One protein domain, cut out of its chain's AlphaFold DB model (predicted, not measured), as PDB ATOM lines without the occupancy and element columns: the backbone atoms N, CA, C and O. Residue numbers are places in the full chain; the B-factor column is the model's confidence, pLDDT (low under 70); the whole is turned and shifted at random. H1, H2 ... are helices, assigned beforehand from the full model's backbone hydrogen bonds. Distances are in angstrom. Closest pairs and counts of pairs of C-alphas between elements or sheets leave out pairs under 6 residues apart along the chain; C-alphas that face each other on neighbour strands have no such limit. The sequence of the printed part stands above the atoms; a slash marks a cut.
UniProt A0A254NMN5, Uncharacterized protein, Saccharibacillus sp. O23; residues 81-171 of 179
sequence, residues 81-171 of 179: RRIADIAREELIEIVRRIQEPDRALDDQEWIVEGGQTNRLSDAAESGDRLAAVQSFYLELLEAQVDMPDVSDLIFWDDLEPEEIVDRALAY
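AT A GLANCE: This is residues 81 to 171 of the 179 residues of an uncharacterized protein of Saccharibacillus sp. O23 (UniProt A0A254NMN5). A long helix, H3, runs side by side with H1 over part of its length, the short H2 sits across H3 just beyond the end of H1, and H5 crosses H1 with the small H4 near one end of H1. From this small body a long loop sticks out, made of residues 106 to 125, of which 123 to 125 belong to H3. The printed part has 91 residues with five named helices, H1 to H5 in that order along the chain, and no named strand; its class is all helix. The whole is only just loose, close to compact, with a radius of gyration of the C-alphas of 15.1 A, and elongated, spanning 48 by 28 by 18 A.

HOW THE PARTS SIT: H1, residues 88 to 99, is the hub and touches three helices. H3, residues 123 to 144, touches H1 with residues 133 to 141 alone; the closest C-alphas are those of Ile 98 and Gln 134, 5.0 A apart. These two run opposite ways at a shallow tilt of 33 degrees, only just short of steep. H5, residues 161 to 170, touches H1, closest at the C-alphas of Ile 92 and Pro 161, 5.3 A apart, at a steep tilt of 57 degrees, opposite ways. H4, residues 152 to 155, only just touches H1, with 3 pairs of C-alphas within 8 A, the closest being those of Gln 99 and Ile 154 at 7.1 A. H2, residues 101 to 106, touches H3 about perpendicular at 77 degrees, closest at the C-alphas of Pro 101 and Leu 130, 5.7 A apart. H3 and H5 are near each other, while H2 is apart from H4 and H5, and H3 is apart from H4. Every O i to N i+4 pair is within hydrogen-bond range in H1, H3 and H5; in H2 0 of 2 are, beside 2 of 3 O i to N i+3 pairs, and H4 is too short for an O i to N i+4 pair.

IN THESE COORDINATES: H1 begins at C-alpha 88, (-8.349, 29.632, 108.746), and is 16.8 A long from first to last C-alpha. H2 is 9.5 A long. H3, the longest, begins at C-alpha 123, (24.097, 26.627, 117.165), and measures 31.8 A. H4 measures 5.3 A. H5 measures 14.2 A and ends at C-alpha 170, (-10.452, 23.168, 98.935).

THE WHOLE: The two C-alphas farthest apart are those of Gly 114 and Tyr 171, at 48.4 A. The printed part has no cut. The link from H2 to H3, 16 residues, is long. Mean pLDDT of the printed part is 81.2, and residues 105 to 126 are under 70.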
ATOM      1  N   ARG A  81      -3.673  16.065 116.786       87.19
ATOM      2  CA  ARG A  81      -5.073  15.633 116.684       87.19
ATOM      3  C   ARG A  81      -5.862  16.690 115.935       87.19
ATOM      4  O   ARG A  81      -5.534  17.871 116.007       87.19
ATOM      5  N   ARG A  82      -6.933  16.268 115.264       89.81
ATOM      6  CA  ARG A  82      -7.835  17.193 114.581       89.81
ATOM      7  C   ARG A  82      -8.603  18.044 115.590       89.81
ATOM      8  O   ARG A  82      -9.237  17.507 116.499       89.81
ATOM      9  N   ILE A  83      -8.561  19.354 115.401       90.69
ATOM     10  CA  ILE A  83      -9.232  20.361 116.218       90.69
ATOM     11  C   ILE A  83     -10.455  20.842 115.438       90.69
ATOM     12  O   ILE A  83     -10.352  21.312 114.308       90.69
ATOM     13  N   ALA A  84     -11.640  20.669 116.024       85.81
ATOM     14  CA  ALA A  84     -12.905  20.860 115.312       85.81
ATOM     15  C   ALA A  84     -13.202  22.326 114.949       85.81
ATOM     16  O   ALA A  84     -13.952  22.577 114.010       85.81
ATOM     17  N   ASP A  85     -12.645  23.279 115.694       90.94
ATOM     18  CA  ASP A  85     -12.905  24.714 115.570       90.94
ATOM     19  C   ASP A  85     -11.651  25.505 115.169       90.94
ATOM     20  O   ASP A  85     -11.508  26.672 115.540       90.94
ATOM     21  N   ILE A  86     -10.721  24.879 114.441       93.12
ATOM     22  CA  ILE A  86      -9.529  25.586 113.973       93.12
ATOM     23  C   ILE A  86      -9.903  26.660 112.945       93.12
ATOM     24  O   ILE A  86     -10.611  26.402 111.967       93.12
ATOM     25  N   ALA A  87      -9.449  27.889 113.183       93.94
ATOM     26  CA  ALA A  87      -9.692  29.006 112.289       93.94
ATOM     27  C   ALA A  87      -8.742  28.959 111.084       93.94
ATOM     28  O   ALA A  87      -7.600  28.501 111.177       93.94
ATOM     29  N   ARG A  88      -9.186  29.511 109.950       95.00
ATOM     30  CA  ARG A  88      -8.349  29.632 108.746       95.00
ATOM     31  C   ARG A  88      -7.072  30.422 109.041       95.00
ATOM     32  O   ARG A  88      -6.000  30.064 108.570       95.00
ATOM     33  N   GLU A  89      -7.177  31.473 109.840       95.44
ATOM     34  CA  GLU A  89      -6.051  32.325 110.218       95.44
ATOM     35  C   GLU A  89      -5.027  31.587 111.097       95.44
ATOM     36  O   GLU A  89      -3.834  31.876 111.020       95.44
ATOM     37  N   GLU A  90      -5.468  30.607 111.892       95.25
ATOM     38  CA  GLU A  90      -4.569  29.751 112.674       95.25
ATOM     39  C   GLU A  90      -3.816  28.776 111.770       95.25
ATOM     40  O   GLU A  90      -2.609  28.628 111.924       95.25
ATOM     41  N   LEU A  91      -4.492  28.176 110.783       96.06
ATOM     42  CA  LEU A  91      -3.835  27.345 109.766       96.06
ATOM     43  C   LEU A  91      -2.783  28.136 108.983       96.06
ATOM     44  O   LEU A  91      -1.690  27.633 108.743       96.06
ATOM     45  N   ILE A  92      -3.081  29.389 108.631       96.25
ATOM     46  CA  ILE A  92      -2.134  30.274 107.937       96.25
ATOM     47  C   ILE A  92      -0.901  30.529 108.797       96.25
ATOM     48  O   ILE A  92       0.222  30.464 108.307       96.25
ATOM     49  N   GLU A  93      -1.091  30.824 110.082       95.06
ATOM     50  CA  GLU A  93       0.035  31.056 110.984       95.06
ATOM     51  C   GLU A  93       0.839  29.769 111.235       95.06
ATOM     52  O   GLU A  93       2.060  29.849 111.336       95.06
ATOM     53  N   ILE A  94       0.199  28.592 111.263       94.69
ATOM     54  CA  ILE A  94       0.891  27.293 111.294       94.69
ATOM     55  C   ILE A  94       1.769  27.132 110.048       94.69
ATOM     56  O   ILE A  94       2.966  26.904 110.189       94.69
ATOM     57  N   VAL A  95       1.220  27.322 108.842       95.81
ATOM     58  CA  VAL A  95       1.992  27.222 107.587       95.81
ATOM     59  C   VAL A  95       3.156  28.213 107.571       95.81
ATOM     60  O   VAL A  95       4.282  27.836 107.251       95.81
ATOM     61  N   ARG A  96       2.924  29.456 108.005       94.12
ATOM     62  CA  ARG A  96       3.979  30.472 108.108       94.12
ATOM     63  C   ARG A  96       5.111  30.035 109.040       94.12
ATOM     64  O   ARG A  96       6.268  30.270 108.728       94.12
ATOM     65  N   ARG A  97       4.810  29.372 110.160       91.88
ATOM     66  CA  ARG A  97       5.828  28.835 111.083       91.88
ATOM     67  C   ARG A  97       6.577  27.624 110.529       91.88
ATOM     68  O   ARG A  97       7.693  27.374 110.967       91.88
ATOM     69  N   ILE A  98       5.998  26.891 109.579       93.25
ATOM     70  CA  ILE A  98       6.709  25.825 108.860       93.25
ATOM     71  C   ILE A  98       7.705  26.441 107.868       93.25
ATOM     72  O   ILE A  98       8.851  25.998 107.807       93.25
ATOM     73  N   GLN A  99       7.294  27.475 107.124       92.06
ATOM     74  CA  GLN A  99       8.155  28.178 106.160       92.06
ATOM     75  C   GLN A  99       9.236  29.037 106.839       92.06
ATOM     76  O   GLN A  99      10.361  29.119 106.351       92.06
ATOM     77  N   GLU A 100       8.915  29.645 107.984       90.00
ATOM     78  CA  GLU A 100       9.793  30.522 108.766       90.00
ATOM     79  C   GLU A 100       9.947  29.988 110.208       90.00
ATOM     80  O   GLU A 100       9.386  30.564 111.148       90.00
ATOM     81  N   PRO A 101      10.693  28.889 110.437       83.31
ATOM     82  CA  PRO A 101      10.758  28.238 111.750       83.31
ATOM     83  C   PRO A 101      11.392  29.111 112.841       83.31
ATOM     84  O   PRO A 101      11.013  28.998 114.007       83.31
ATOM     85  N   ASP A 102      12.279  30.047 112.483       81.06
ATOM     86  CA  ASP A 102      12.866  31.009 113.429       81.06
ATOM     87  C   ASP A 102      11.790  31.832 114.150       81.06
ATOM     88  O   ASP A 102      11.866  32.060 115.358       81.06
ATOM     89  N   ARG A 103      10.724  32.203 113.428       82.00
ATOM     90  CA  ARG A 103       9.582  32.955 113.964       82.00
ATOM     91  C   ARG A 103       8.877  32.205 115.091       82.00
ATOM     92  O   ARG A 103       8.308  32.820 115.988       82.00
ATOM     93  N   ALA A 104       8.860  30.879 115.029       73.75
ATOM     94  CA  ALA A 104       8.176  30.065 116.017       73.75
ATOM     95  C   ALA A 104       8.936  29.955 117.345       73.75
ATOM     96  O   ALA A 104       8.305  29.701 118.374       73.75
ATOM     97  N   LEU A 105      10.259  30.148 117.332       68.00
ATOM     98  CA  LEU A 105      11.074  30.136 118.545       68.00
ATOM     99  C   LEU A 105      10.871  31.396 119.392       68.00
ATOM    100  O   LEU A 105      10.926  31.304 120.613       68.00
ATOM    101  N   ASP A 106      10.572  32.538 118.768       64.94
ATOM    102  CA  ASP A 106      10.357  33.811 119.474       64.94
ATOM    103  C   ASP A 106       9.148  33.775 120.433       64.94
ATOM    104  O   ASP A 106       9.149  34.456 121.459       64.94
ATOM    105  N   ASP A 107       8.135  32.959 120.126       62.06
ATOM    106  CA  ASP A 107       6.925  32.801 120.948       62.06
ATOM    107  C   ASP A 107       7.060  31.726 122.032       62.06
ATOM    108  O   ASP A 107       6.177  31.571 122.883       62.06
ATOM    109  N   GLN A 108       8.143  30.953 122.005       58.53
ATOM    110  CA  GLN A 108       8.427  29.999 123.056       58.53
ATOM    111  C   GLN A 108       9.265  30.712 124.127       58.53
ATOM    112  O   GLN A 108      10.455  30.966 123.953       58.53
ATOM    113  N   GLU A 109       8.660  31.043 125.267       48.81
ATOM    114  CA  GLU A 109       9.405  31.566 126.415       48.81
ATOM    115  C   GLU A 109      10.137  30.397 127.104       48.81
ATOM    116  O   GLU A 109       9.568  29.678 127.926       48.81
ATOM    117  N   TRP A 110      11.392  30.143 126.722       52.16
ATOM    118  CA  TRP A 110      12.196  29.078 127.329       52.16
ATOM    119  C   TRP A 110      12.833  29.607 128.616       52.16
ATOM    120  O   TRP A 110      13.775  30.401 128.585       52.16
ATOM    121  N   ILE A 111      12.341  29.147 129.769       35.84
ATOM    122  CA  ILE A 111      13.057  29.319 131.035       35.84
ATOM    123  C   ILE A 111      14.207  28.313 131.043       35.84
ATOM    124  O   ILE A 111      14.029  27.146 131.378       35.84
ATOM    125  N   VAL A 112      15.402  28.775 130.679       40.31
ATOM    126  CA  VAL A 112      16.641  28.065 131.007       40.31
ATOM    127  C   VAL A 112      16.870  28.243 132.507       40.31
ATOM    128  O   VAL A 112      16.876  29.378 133.004       40.31
ATOM    129  N   GLU A 113      17.028  27.147 133.253       37.16
ATOM    130  CA  GLU A 113      17.423  27.231 134.659       37.16
ATOM    131  C   GLU A 113      18.669  28.123 134.800       37.16
ATOM    132  O   GLU A 113      19.661  27.962 134.094       37.16
ATOM    133  N   GLY A 114      18.609  29.102 135.708       42.62
ATOM    134  CA  GLY A 114      19.748  29.965 136.043       42.62
ATOM    135  C   GLY A 114      19.779  31.358 135.403       42.62
ATOM    136  O   GLY A 114      20.712  32.110 135.679       42.62
ATOM    137  N   GLY A 115      18.776  31.764 134.613       40.19
ATOM    138  CA  GLY A 115      18.649  33.164 134.169       40.19
ATOM    139  C   GLY A 115      19.762  33.645 133.229       40.19
ATOM    140  O   GLY A 115      20.047  34.842 133.163       40.19
ATOM    141  N   GLN A 116      20.405  32.728 132.505       40.94
ATOM    142  CA  GLN A 116      21.397  33.047 131.484       40.94
ATOM    143  C   GLN A 116      20.802  32.793 130.097       40.94
ATOM    144  O   GLN A 116      20.633  31.655 129.676       40.94
ATOM    145  N   THR A 117      20.513  33.865 129.357       41.06
ATOM    146  CA  THR A 117      20.285  33.791 127.910       41.06
ATOM    147  C   THR A 117      21.640  33.565 127.247       41.06
ATOM    148  O   THR A 117      22.375  34.532 127.010       41.06
ATOM    149  N   ASN A 118      22.033  32.316 126.998       42.34
ATOM    150  CA  ASN A 118      23.270  32.085 126.266       42.34
ATOM    151  C   ASN A 118      23.060  32.400 124.779       42.34
ATOM    152  O   ASN A 118      22.555  31.585 124.011       42.34
ATOM    153  N   ARG A 119      23.457  33.603 124.357       48.66
ATOM    154  CA  ARG A 119      23.748  33.863 122.948       48.66
ATOM    155  C   ARG A 119      25.110  33.227 122.649       48.66
ATOM    156  O   ARG A 119      26.128  33.843 122.942       48.66
ATOM    157  N   LEU A 120      25.075  32.058 121.997       40.84
ATOM    158  CA  LEU A 120      26.177  31.404 121.266       40.84
ATOM    159  C   LEU A 120      27.067  30.405 122.052       40.84
ATOM    160  O   LEU A 120      28.289  30.551 122.044       40.84
ATOM    161  N   SER A 121      26.486  29.333 122.620       43.66
ATOM    162  CA  SER A 121      27.190  28.028 122.744       43.66
ATOM    163  C   SER A 121      26.649  26.920 121.836       43.66
ATOM    164  O   SER A 121      27.452  26.114 121.392       43.66
ATOM    165  N   ASP A 122      25.362  26.906 121.466       49.22
ATOM    166  CA  ASP A 122      24.763  25.722 120.824       49.22
ATOM    167  C   ASP A 122      23.995  26.034 119.537       49.22
ATOM    168  O   ASP A 122      22.782  25.886 119.448       49.22
ATOM    169  N   ALA A 123      24.705  26.462 118.490       47.66
ATOM    170  CA  ALA A 123      24.097  26.627 117.165       47.66
ATOM    171  C   ALA A 123      23.510  25.309 116.607       47.66
ATOM    172  O   ALA A 123      22.545  25.356 115.850       47.66
ATOM    173  N   ALA A 124      24.069  24.155 117.001       49.00
ATOM    174  CA  ALA A 124      23.541  22.836 116.653       49.00
ATOM    175  C   ALA A 124      22.211  22.551 117.370       49.00
ATOM    176  O   ALA A 124      21.239  22.249 116.690       49.00
ATOM    177  N   GLU A 125      22.116  22.781 118.690       57.06
ATOM    178  CA  GLU A 125      20.832  22.651 119.397       57.06
ATOM    179  C   GLU A 125      19.791  23.648 118.880       57.06
ATOM    180  O   GLU A 125      18.607  23.334 118.841       57.06
ATOM    181  N   SER A 126      20.197  24.859 118.481       65.75
ATOM    182  CA  SER A 126      19.284  25.800 117.824       65.75
ATOM    183  C   SER A 126      18.766  25.247 116.493       65.75
ATOM    184  O   SER A 126      17.579  25.375 116.220       65.75
ATOM    185  N   GLY A 127      19.619  24.598 115.694       78.50
ATOM    186  CA  GLY A 127      19.212  23.917 114.461       78.50
ATOM    187  C   GLY A 127      18.265  22.742 114.717       78.50
ATOM    188  O   GLY A 127      17.214  22.661 114.088       78.50
ATOM    189  N   ASP A 128      18.586  21.892 115.693       83.25
ATOM    190  CA  ASP A 128      17.750  20.756 116.098       83.25
ATOM    191  C   ASP A 128      16.384  21.215 116.621       83.25
ATOM    192  O   ASP A 128      15.350  20.624 116.312       83.25
ATOM    193  N   ARG A 129      16.357  22.317 117.380       81.75
ATOM    194  CA  ARG A 129      15.116  22.940 117.856       81.75
ATOM    195  C   ARG A 129      14.282  23.491 116.706       81.75
ATOM    196  O   ARG A 129      13.072  23.285 116.708       81.75
ATOM    197  N   LEU A 130      14.896  24.163 115.729       86.25
ATOM    198  CA  LEU A 130      14.183  24.652 114.543       86.25
ATOM    199  C   LEU A 130      13.546  23.502 113.765       86.25
ATOM    200  O   LEU A 130      12.365  23.574 113.432       86.25
ATOM    201  N   ALA A 131      14.308  22.433 113.529       87.50
ATOM    202  CA  ALA A 131      13.832  21.256 112.814       87.50
ATOM    203  C   ALA A 131      12.701  20.540 113.576       87.50
ATOM    204  O   ALA A 131      11.668  20.200 112.993       87.50
ATOM    205  N   ALA A 132      12.821  20.416 114.902       88.19
ATOM    206  CA  ALA A 132      11.773  19.842 115.744       88.19
ATOM    207  C   ALA A 132      10.489  20.687 115.736       88.19
ATOM    208  O   ALA A 132       9.383  20.149 115.671       88.19
ATOM    209  N   VAL A 133      10.618  22.015 115.778       87.69
ATOM    210  CA  VAL A 133       9.475  22.934 115.726       87.69
ATOM    211  C   VAL A 133       8.800  22.901 114.355       87.69
ATOM    212  O   VAL A 133       7.571  22.858 114.288       87.69
ATOM    213  N   GLN A 134       9.574  22.866 113.268       90.94
ATOM    214  CA  GLN A 134       9.040  22.705 111.916       90.94
ATOM    215  C   GLN A 134       8.265  21.385 111.787       90.94
ATOM    216  O   GLN A 134       7.118  21.394 111.337       90.94
ATOM    217  N   SER A 135       8.847  20.279 112.263       90.69
ATOM    218  CA  SER A 135       8.211  18.954 112.272       90.69
ATOM    219  C   SER A 135       6.914  18.941 113.085       90.69
ATOM    220  O   SER A 135       5.905  18.407 112.631       90.69
ATOM    221  N   PHE A 136       6.894  19.593 114.254       91.69
ATOM    222  CA  PHE A 136       5.682  19.727 115.065       91.69
ATOM    223  C   PHE A 136       4.544  20.420 114.304       91.69
ATOM    224  O   PHE A 136       3.419  19.920 114.289       91.69
ATOM    225  N   TYR A 137       4.814  21.570 113.677       93.81
ATOM    226  CA  TYR A 137       3.773  22.294 112.943       93.81
ATOM    227  C   TYR A 137       3.333  21.554 111.685       93.81
ATOM    228  O   TYR A 137       2.160  21.652 111.320       93.81
ATOM    229  N   LEU A 138       4.230  20.791 111.059       94.25
ATOM    230  CA  LEU A 138       3.888  19.938 109.929       94.25
ATOM    231  C   LEU A 138       2.923  18.818 110.344       94.25
ATOM    232  O   LEU A 138       1.829  18.742 109.787       94.25
ATOM    233  N   GLU A 139       3.256  18.040 111.385       92.56
ATOM    234  CA  GLU A 139       2.355  17.016 111.947       92.56
ATOM    235  C   GLU A 139       1.000  17.628 112.347       92.56
ATOM    236  O   GLU A 139      -0.066  17.041 112.134       92.56
ATOM    237  N   LEU A 140       1.030  18.827 112.941       94.00
ATOM    238  CA  LEU A 140      -0.176  19.539 113.344       94.00
ATOM    239  C   LEU A 140      -1.045  19.895 112.138       94.00
ATOM    240  O   LEU A 140      -2.246  19.627 112.188       94.00
ATOM    241  N   LEU A 141      -0.456  20.469 111.084       95.69
ATOM    242  CA  LEU A 141      -1.144  20.850 109.850       95.69
ATOM    243  C   LEU A 141      -1.769  19.635 109.162       95.69
ATOM    244  O   LEU A 141      -2.955  19.672 108.835       95.69
ATOM    245  N   GLU A 142      -0.999  18.560 108.999       94.50
ATOM    246  CA  GLU A 142      -1.453  17.295 108.411       94.50
ATOM    247  C   GLU A 142      -2.658  16.719 109.161       94.50
ATOM    248  O   GLU A 142      -3.602  16.226 108.548       94.50
ATOM    249  N   ALA A 143      -2.692  16.843 110.489       93.69
ATOM    250  CA  ALA A 143      -3.839  16.404 111.276       93.69
ATOM    251  C   ALA A 143      -5.103  17.273 111.083       93.69
ATOM    252  O   ALA A 143      -6.203  16.821 111.426       93.69
ATOM    253  N   GLN A 144      -4.978  18.509 110.581       94.50
ATOM    254  CA  GLN A 144      -6.113  19.422 110.394       94.50
ATOM    255  C   GLN A 144      -6.748  19.343 109.007       94.50
ATOM    256  O   GLN A 144      -7.945  19.622 108.871       94.50
ATOM    257  N   VAL A 145      -5.968  18.990 107.988       93.31
ATOM    258  CA  VAL A 145      -6.404  19.015 106.590       93.31
ATOM    259  C   VAL A 145      -6.656  17.603 106.070       93.31
ATOM    260  O   VAL A 145      -6.005  16.648 106.465       93.31
ATOM    261  N   ASP A 146      -7.622  17.460 105.163       91.69
ATOM    262  CA  ASP A 146      -7.890  16.172 104.504       91.69
ATOM    263  C   ASP A 146      -6.971  15.923 103.298       91.69
ATOM    264  O   ASP A 146      -7.011  14.846 102.703       91.69
ATOM    265  N   MET A 147      -6.190  16.935 102.902       91.88
ATOM    266  CA  MET A 147      -5.254  16.854 101.787       91.88
ATOM    267  C   MET A 147      -4.078  15.941 102.162       91.88
ATOM    268  O   MET A 147      -3.327  16.293 103.072       91.88
ATOM    269  N   PRO A 148      -3.891  14.802 101.468       91.19
ATOM    270  CA  PRO A 148      -2.670  14.024 101.608       91.19
ATOM    271  C   PRO A 148      -1.488  14.837 101.075       91.19
ATOM    272  O   PRO A 148      -1.659  15.626 100.144       91.19
ATOM    273  N   ASP A 149      -0.313  14.635 101.666       90.31
ATOM    274  CA  ASP A 149       0.944  15.253 101.234       90.31
ATOM    275  C   ASP A 149       0.871  16.793 101.164       90.31
ATOM    276  O   ASP A 149       1.447  17.426 100.285       90.31
ATOM    277  N   VAL A 150       0.157  17.436 102.102       93.88
ATOM    278  CA  VAL A 150       0.082  18.912 102.183       93.88
ATOM    279  C   VAL A 150       1.468  19.559 102.328       93.88
ATOM    280  O   VAL A 150       1.658  20.701 101.908       93.88
ATOM    281  N   SER A 151       2.444  18.816 102.861       93.31
ATOM    282  CA  SER A 151       3.864  19.173 102.881       93.31
ATOM    283  C   SER A 151       4.392  19.550 101.499       93.31
ATOM    284  O   SER A 151       5.242  20.434 101.388       93.31
ATOM    285  N   ASP A 152       3.882  18.924 100.436       94.12
ATOM    286  CA  ASP A 152       4.385  19.164  99.092       94.12
ATOM    287  C   ASP A 152       4.089  20.589  98.621       94.12
ATOM    288  O   ASP A 152       4.950  21.226  98.015       94.12
ATOM    289  N   LEU A 153       2.925  21.130  99.004       93.25
ATOM    290  CA  LEU A 153       2.569  22.526  98.740       93.25
ATOM    291  C   LEU A 153       3.485  23.523  99.459       93.25
ATOM    292  O   LEU A 153       3.506  24.693  99.094       93.25
ATOM    293  N   ILE A 154       4.181  23.086 100.512       93.88
ATOM    294  CA  ILE A 154       5.064  23.931 101.319       93.88
ATOM    295  C   ILE A 154       6.499  23.876 100.792       93.88
ATOM    296  O   ILE A 154       7.169  24.905 100.748       93.88
ATOM    297  N   PHE A 155       6.991  22.685 100.438       92.00
ATOM    298  CA  PHE A 155       8.408  22.473 100.121       92.00
ATOM    299  C   PHE A 155       8.724  22.455  98.624       92.00
ATOM    300  O   PHE A 155       9.863  22.742  98.248       92.00
ATOM    301  N   TRP A 156       7.757  22.110  97.770       89.31
ATOM    302  CA  TRP A 156       7.973  22.014  96.321       89.31
ATOM    303  C   TRP A 156       7.348  23.165  95.542       89.31
ATOM    304  O   TRP A 156       7.846  23.502  94.466       89.31
ATOM    305  N   ASP A 157       6.300  23.778  96.089       84.62
ATOM    306  CA  ASP A 157       5.644  24.932  95.492       84.62
ATOM    307  C   ASP A 157       6.029  26.223  96.243       84.62
ATOM    308  O   ASP A 157       5.975  26.293  97.468       84.62
ATOM    309  N   ASP A 158       6.410  27.270  95.506       86.44
ATOM    310  CA  ASP A 158       6.728  28.600  96.056       86.44
ATOM    311  C   ASP A 158       5.426  29.386  96.283       86.44
ATOM    312  O   ASP A 158       5.047  30.248  95.485       86.44
ATOM    313  N   LEU A 159       4.665  28.969  97.297       94.44
ATOM    314  CA  LEU A 159       3.332  29.486  97.608       94.44
ATOM    315  C   LEU A 159       3.309  30.262  98.918       94.44
ATOM    316  O   LEU A 159       3.944  29.885  99.904       94.44
ATOM    317  N   GLU A 160       2.470  31.293  98.950       95.88
ATOM    318  CA  GLU A 160       2.204  32.024 100.184       95.88
ATOM    319  C   GLU A 160       1.348  31.175 101.146       95.88
ATOM    320  O   GLU A 160       0.498  30.388 100.697       95.88
ATOM    321  N   PRO A 161       1.488  31.358 102.474       96.19
ATOM    322  CA  PRO A 161       0.728  30.609 103.475       96.19
ATOM    323  C   PRO A 161      -0.787  30.578 103.229       96.19
ATOM    324  O   PRO A 161      -1.439  29.545 103.381       96.19
ATOM    325  N   GLU A 162      -1.360  31.710 102.823       97.00
ATOM    326  CA  GLU A 162      -2.775  31.855 102.497       97.00
ATOM    327  C   GLU A 162      -3.202  30.941 101.337       97.00
ATOM    328  O   GLU A 162      -4.264  30.321 101.401       97.00
ATOM    329  N   GLU A 163      -2.372  30.829 100.298       96.50
ATOM    330  CA  GLU A 163      -2.659  30.021  99.111       96.50
ATOM    331  C   GLU A 163      -2.548  28.523  99.401       96.50
ATOM    332  O   GLU A 163      -3.334  27.728  98.875       96.50
ATOM    333  N   ILE A 164      -1.590  28.133 100.245       96.31
ATOM    334  CA  ILE A 164      -1.429  26.753 100.719       96.31
ATOM    335  C   ILE A 164      -2.679  26.334 101.490       96.31
ATOM    336  O   ILE A 164      -3.281  25.305 101.183       96.31
ATOM    337  N   VAL A 165      -3.125  27.164 102.440       96.44
ATOM    338  CA  VAL A 165      -4.326  26.886 103.241       96.44
ATOM    339  C   VAL A 165      -5.579  26.829 102.373       96.44
ATOM    340  O   VAL A 165      -6.394  25.923 102.544       96.44
ATOM    341  N   ASP A 166      -5.731  27.737 101.410       95.94
ATOM    342  CA  ASP A 166      -6.882  27.716 100.506       95.94
ATOM    343  C   ASP A 166      -6.919  26.444  99.651       95.94
ATOM    344  O   ASP A 166      -7.984  25.841  99.498       95.94
ATOM    345  N   ARG A 167      -5.770  25.985  99.138       94.94
ATOM    346  CA  ARG A 167      -5.682  24.713  98.403       94.94
ATOM    347  C   ARG A 167      -5.972  23.515  99.303       94.94
ATOM    348  O   ARG A 167      -6.777  22.666  98.920       94.94
ATOM    349  N   ALA A 168      -5.366  23.467 100.488       94.62
ATOM    350  CA  ALA A 168      -5.543  22.381 101.447       94.62
ATOM    351  C   ALA A 168      -7.008  22.240 101.893       94.62
ATOM    352  O   ALA A 168      -7.541  21.132 101.917       94.62
ATOM    353  N   LEU A 169      -7.694  23.357 102.161       93.62
ATOM    354  CA  LEU A 169      -9.112  23.368 102.540       93.62
ATOM    355  C   LEU A 169     -10.064  23.114 101.361       93.62
ATOM    356  O   LEU A 169     -11.174  22.619 101.562       93.62
ATOM    357  N   ALA A 170      -9.663  23.451 100.133       94.12
ATOM    358  CA  ALA A 170     -10.452  23.168  98.935       94.12
ATOM    359  C   ALA A 170     -10.347  21.706  98.469       94.12
ATOM    360  O   ALA A 170     -11.151  21.279  97.630       94.12
ATOM    361  N   TYR A 171      -9.381  20.943  98.988       92.81
ATOM    362  CA  TYR A 171      -9.184  19.545  98.630       92.81
ATOM    363  C   TYR A 171     -10.428  18.705  98.921       92.81
ATOM    364  O   TYR A 171     -11.057  18.799  99.975       92.81
TER     365      TYR A 171